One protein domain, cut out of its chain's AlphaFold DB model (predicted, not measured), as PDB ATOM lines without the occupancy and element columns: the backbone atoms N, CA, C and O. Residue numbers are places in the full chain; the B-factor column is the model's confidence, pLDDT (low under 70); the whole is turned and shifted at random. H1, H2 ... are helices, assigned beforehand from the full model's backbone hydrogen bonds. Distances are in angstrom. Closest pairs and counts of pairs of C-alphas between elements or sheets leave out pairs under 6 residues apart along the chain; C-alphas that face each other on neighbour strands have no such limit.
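This is residues 244 to 285 of the 326 residues of the protein "Piso0_002143 protein" of Pichia sorbitophila (strain ATCC MYA-4447 / BCRC 22081 / CBS 7064 / NBRC 10061 / NRRL Y-12695) (UniProt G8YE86). The longest helix, H3, and the helix H1 stand on two sides of a small body and point much the same way, with the short H2 between them but off to one side. The three centres make a triangle. The printed part has 42 residues with three named helices, in the order H1, H2, H3, and no named strand; the class is all helix. It is compact, with a radius of gyration of the C-alphas of 9.7 A and spans of 25 by 21 by 15 A.

H3, residues 273 to 285, measures 18.0 A and ends at C-alpha 285 (11.418, 33.293, -23.290). H1, residues 244 to 253, measures 14.2 A and begins at C-alpha 244 (17.517, 15.404, -12.735). H2 is residues 262 to 265, 5.4 A.

H3 is close to H2 but not clearly touching; their closest C-alphas, of Ile 276 and Leu 264, are 7.7 A apart. H2 and H1 only just touch, with 3 pairs of C-alphas within 8 A; the closest, of Leu 264 and Val 244, are 6.9 A apart. H1 and H3 are apart. In H1 and H3 every O i to N i+4 pair is within hydrogen-bond range; H2 is too short for such a pair.

The C-alphas farthest apart, of Gly 255 and Asp 268, are 25.7 A apart. The printed part has no cut, and both links are short. Residues 267 to 270 are under pLDDT 70.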
ATOM      1  N   VAL A 244      17.048  14.267 -11.938       86.19
ATOM      2  CA  VAL A 244      17.517  15.404 -12.735       86.19
ATOM      3  C   VAL A 244      17.793  14.985 -14.178       86.19
ATOM      4  O   VAL A 244      17.465  15.725 -15.103       86.19
ATOM      5  N   ASN A 245      18.325  13.782 -14.410       88.06
ATOM      6  CA  ASN A 245      18.660  13.329 -15.761       88.06
ATOM      7  C   ASN A 245      17.410  13.042 -16.598       88.06
ATOM      8  O   ASN A 245      17.346  13.400 -17.781       88.06
ATOM      9  N   ASP A 246      16.396  12.441 -15.980       89.50
ATOM     10  CA  ASP A 246      15.098  12.218 -16.614       89.50
ATOM     11  C   ASP A 246      14.387  13.544 -16.901       89.50
ATOM     12  O   ASP A 246      13.759  13.702 -17.953       89.50
ATOM     13  N   PHE A 247      14.498  14.509 -15.984       90.38
ATOM     14  CA  PHE A 247      13.919  15.834 -16.163       90.38
ATOM     15  C   PHE A 247      14.606  16.610 -17.292       90.38
ATOM     16  O   PHE A 247      13.924  17.122 -18.178       90.38
ATOM     17  N   VAL A 248      15.941  16.613 -17.340       90.50
ATOM     18  CA  VAL A 248      16.719  17.204 -18.442       90.50
ATOM     19  C   VAL A 248      16.340  16.557 -19.776       90.50
ATOM     20  O   VAL A 248      16.083  17.261 -20.750       90.50
ATOM     21  N   SER A 249      16.223  15.228 -19.821       90.81
ATOM     22  CA  SER A 249      15.816  14.508 -21.036       90.81
ATOM     23  C   SER A 249      14.412  14.909 -21.499       90.81
ATOM     24  O   SER A 249      14.164  15.088 -22.693       90.81
ATOM     25  N   TYR A 250      13.482  15.085 -20.557       91.69
ATOM     26  CA  TYR A 250      12.149  15.593 -20.856       91.69
ATOM     27  C   TYR A 250      12.192  17.024 -21.409       91.69
ATOM     28  O   TYR A 250      11.546  17.285 -22.421       91.69
ATOM     29  N   LEU A 251      12.968  17.925 -20.805       91.00
ATOM     30  CA  LEU A 251      13.095  19.310 -21.269       91.00
ATOM     31  C   LEU A 251      13.715  19.396 -22.668       91.00
ATOM     32  O   LEU A 251      13.215  20.136 -23.512       91.00
ATOM     33  N   VAL A 252      14.723  18.579 -22.975       90.81
ATOM     34  CA  VAL A 252      15.285  18.502 -24.335       90.81
ATOM     35  C   VAL A 252      14.218  18.075 -25.349       90.81
ATOM     36  O   VAL A 252      14.100  18.677 -26.414       90.81
ATOM     37  N   ASN A 253      13.357  17.111 -25.000       89.25
ATOM     38  CA  ASN A 253      12.220  16.731 -25.849       89.25
ATOM     39  C   ASN A 253      11.169  17.848 -26.000       89.25
ATOM     40  O   ASN A 253      10.416  17.841 -26.974       89.25
ATOM     41  N   GLN A 254      11.102  18.794 -25.059       88.00
ATOM     42  CA  GLN A 254      10.262  19.993 -25.157       88.00
ATOM     43  C   GLN A 254      10.908  21.118 -25.987       88.00
ATOM     44  O   GLN A 254      10.262  22.140 -26.207       88.00
ATOM     45  N   GLY A 255      12.139  20.932 -26.477       85.88
ATOM     46  CA  GLY A 255      12.837  21.888 -27.340       85.88
ATOM     47  C   GLY A 255      13.888  22.750 -26.639       85.88
ATOM     48  O   GLY A 255      14.388  23.687 -27.254       85.88
ATOM     49  N   PHE A 256      14.242  22.453 -25.386       89.56
ATOM     50  CA  PHE A 256      15.355  23.125 -24.710       89.56
ATOM     51  C   PHE A 256      16.711  22.615 -25.219       89.56
ATOM     52  O   PHE A 256      16.884  21.422 -25.482       89.56
ATOM     53  N   ASN A 257      17.703  23.504 -25.295       89.31
ATOM     54  CA  ASN A 257      19.082  23.114 -25.573       89.31
ATOM     55  C   ASN A 257      19.721  22.461 -24.349       89.31
ATOM     56  O   ASN A 257      19.557  22.918 -23.223       89.31
ATOM     57  N   SER A 258      20.519  21.418 -24.569       86.75
ATOM     58  CA  SER A 258      21.192  20.716 -23.473       86.75
ATOM     59  C   SER A 258      22.237  21.571 -22.748       86.75
ATOM     60  O   SER A 258      22.430  21.364 -21.554       86.75
ATOM     61  N   SER A 259      22.878  22.517 -23.444       87.00
ATOM     62  CA  SER A 259      23.878  23.423 -22.859       87.00
ATOM     63  C   SER A 259      23.262  24.374 -21.833       87.00
ATOM     64  O   SER A 259      23.826  24.590 -20.767       87.00
ATOM     65  N   ASP A 260      22.058  24.878 -22.108       86.62
ATOM     66  CA  ASP A 260      21.365  25.813 -21.215       86.62
ATOM     67  C   ASP A 260      20.796  25.110 -19.980       86.62
ATOM     68  O   ASP A 260      20.412  25.759 -19.020       86.62
ATOM     69  N   LEU A 261      20.754  23.774 -19.983       89.25
ATOM     70  CA  LEU A 261      20.298  22.947 -18.866       89.25
ATOM     71  C   LEU A 261      21.452  22.470 -17.972       89.25
ATOM     72  O   LEU A 261      21.221  21.691 -17.047       89.25
ATOM     73  N   GLU A 262      22.691  22.909 -18.222       87.25
ATOM     74  CA  GLU A 262      23.847  22.539 -17.394       87.25
ATOM     75  C   GLU A 262      23.691  22.995 -15.938       87.25
ATOM     76  O   GLU A 262      24.131  22.286 -15.036       87.25
ATOM     77  N   PHE A 263      22.982  24.106 -15.684       85.69
ATOM     78  CA  PHE A 263      22.735  24.588 -14.319       85.69
ATOM     79  C   PHE A 263      21.943  23.594 -13.460       85.69
ATOM     80  O   PHE A 263      22.133  23.566 -12.249       85.69
ATOM     81  N   LEU A 264      21.106  22.743 -14.071       85.62
ATOM     82  CA  LEU A 264      20.358  21.704 -13.356       85.62
ATOM     83  C   LEU A 264      21.256  20.574 -12.849       85.62
ATOM     84  O   LEU A 264      20.857  19.847 -11.949       85.62
ATOM     85  N   LYS A 265      22.439  20.399 -13.447       82.81
ATOM     86  CA  LYS A 265      23.395  19.334 -13.109       82.81
ATOM     87  C   LYS A 265      24.453  19.779 -12.100       82.81
ATOM     88  O   LYS A 265      25.293  18.969 -11.717       82.81
ATOM     89  N   ASN A 266      24.456  21.054 -11.719       80.06
ATOM     90  CA  ASN A 266      25.399  21.572 -10.743       80.06
ATOM     91  C   ASN A 266      24.884  21.251  -9.334       80.06
ATOM     92  O   ASN A 266      23.960  21.897  -8.851       80.06
ATOM     93  N   ASP A 267      25.519  20.282  -8.674       65.94
ATOM     94  CA  ASP A 267      25.161  19.813  -7.323       65.94
ATOM     95  C   ASP A 267      25.367  20.873  -6.216       65.94
ATOM     96  O   ASP A 267      24.894  20.707  -5.094       65.94
ATOM     97  N   ASP A 268      26.070  21.969  -6.521       61.84
ATOM     98  CA  ASP A 268      26.458  23.003  -5.550       61.84
ATOM     99  C   ASP A 268      25.406  24.106  -5.348       61.84
ATOM    100  O   ASP A 268      25.627  25.043  -4.575       61.84
ATOM    101  N   LEU A 269      24.264  24.028  -6.030       56.38
ATOM    102  CA  LEU A 269      23.204  25.017  -5.900       56.38
ATOM    103  C   LEU A 269      21.941  24.349  -5.365       56.38
ATOM    104  O   LEU A 269      21.326  23.520  -6.027       56.38
ATOM    105  N   ASP A 270      21.553  24.754  -4.153       63.53
ATOM    106  CA  ASP A 270      20.269  24.440  -3.511       63.53
ATOM    107  C   ASP A 270      19.133  25.193  -4.227       63.53
ATOM    108  O   ASP A 270      18.418  26.019  -3.657       63.53
ATOM    109  N   TYR A 271      19.040  24.982  -5.540       70.69
ATOM    110  CA  TYR A 271      18.043  25.597  -6.386       70.69
ATOM    111  C   TYR A 271      16.682  25.026  -6.007       70.69
ATOM    112  O   TYR A 271      16.334  23.884  -6.319       70.69
ATOM    113  N   GLY A 272      15.879  25.851  -5.342       78.56
ATOM    114  CA  GLY A 272      14.484  25.526  -5.099       78.56
ATOM    115  C   GLY A 272      13.721  25.389  -6.420       78.56
ATOM    116  O   GLY A 272      14.049  26.026  -7.421       78.56
ATOM    117  N   PHE A 273      12.631  24.614  -6.417       82.50
ATOM    118  CA  PHE A 273      11.776  24.439  -7.601       82.50
ATOM    119  C   PHE A 273      11.331  25.762  -8.239       82.50
ATOM    120  O   PHE A 273      11.199  25.837  -9.455       82.50
ATOM    121  N   SER A 274      11.130  26.807  -7.435       81.69
ATOM    122  CA  SER A 274      10.766  28.136  -7.930       81.69
ATOM    123  C   SER A 274      11.870  28.795  -8.758       81.69
ATOM    124  O   SER A 274      11.565  29.417  -9.768       81.69
ATOM    125  N   GLU A 275      13.133  28.636  -8.364       86.19
ATOM    126  CA  GLU A 275      14.277  29.230  -9.066       86.19
ATOM    127  C   GLU A 275      14.565  28.477 -10.369       86.19
ATOM    128  O   GLU A 275      14.759  29.087 -11.417       86.19
ATOM    129  N   ILE A 276      14.436  27.145 -10.338       86.81
ATOM    130  CA  ILE A 276      14.478  26.309 -11.544       86.81
ATOM    131  C   ILE A 276      13.382  26.723 -12.533       86.81
ATOM    132  O   ILE A 276      13.636  26.853 -13.728       86.81
ATOM    133  N   GLU A 277      12.150  26.931 -12.063       88.94
ATOM    134  CA  GLU A 277      11.056  27.380 -12.929       88.94
ATOM    135  C   GLU A 277      11.296  28.773 -13.514       88.94
ATOM    136  O   GLU A 277      10.901  29.026 -14.655       88.94
ATOM    137  N   GLU A 278      11.914  29.677 -12.758       86.88
ATOM    138  CA  GLU A 278      12.245  31.017 -13.233       86.88
ATOM    139  C   GLU A 278      13.302  30.973 -14.341       86.88
ATOM    140  O   GLU A 278      13.056  31.524 -15.416       86.88
ATOM    141  N   GLU A 279      14.408  30.253 -14.131       86.44
ATOM    142  CA  GLU A 279      15.469  30.104 -15.135       86.44
ATOM    143  C   GLU A 279      14.976  29.359 -16.382       86.44
ATOM    144  O   GLU A 279      15.238  29.789 -17.503       86.44
ATOM    145  N   LEU A 280      14.165  28.303 -16.235       89.38
ATOM    146  CA  LEU A 280      13.591  27.605 -17.392       89.38
ATOM    147  C   LEU A 280      12.643  28.492 -18.200       89.38
ATOM    148  O   LEU A 280      12.652  28.441 -19.428       89.38
ATOM    149  N   ASN A 281      11.820  29.305 -17.536       87.38
ATOM    150  CA  ASN A 281      10.965  30.253 -18.246       87.38
ATOM    151  C   ASN A 281      11.785  31.354 -18.910       87.38
ATOM    152  O   ASN A 281      11.465  31.737 -20.025       87.38
ATOM    153  N   LYS A 282      12.865  31.815 -18.278       87.88
ATOM    154  CA  LYS A 282      13.777  32.790 -18.872       87.88
ATOM    155  C   LYS A 282      14.463  32.240 -20.122       87.88
ATOM    156  O   LYS A 282      14.382  32.876 -21.161       87.88
ATOM    157  N   ILE A 283      15.036  31.037 -20.063       86.00
ATOM    158  CA  ILE A 283      15.644  30.369 -21.229       86.00
ATOM    159  C   ILE A 283      14.595  30.165 -22.327       86.00
ATOM    160  O   ILE A 283      14.855  30.424 -23.500       86.00
ATOM    161  N   HIS A 284      13.388  29.732 -21.956       84.12
ATOM    162  CA  HIS A 284      12.298  29.552 -22.908       84.12
ATOM    163  C   HIS A 284      11.803  30.873 -23.501       84.12
ATOM    164  O   HIS A 284      11.382  30.872 -24.644       84.12
ATOM    165  N   ASP A 285      11.832  31.984 -22.775       81.25
ATOM    166  CA  ASP A 285      11.418  33.293 -23.290       81.25
ATOM    167  C   ASP A 285      12.545  33.963 -24.106       81.25
ATOM    168  O   ASP A 285      12.269  34.733 -25.023       81.25
TER     169      ASP A 285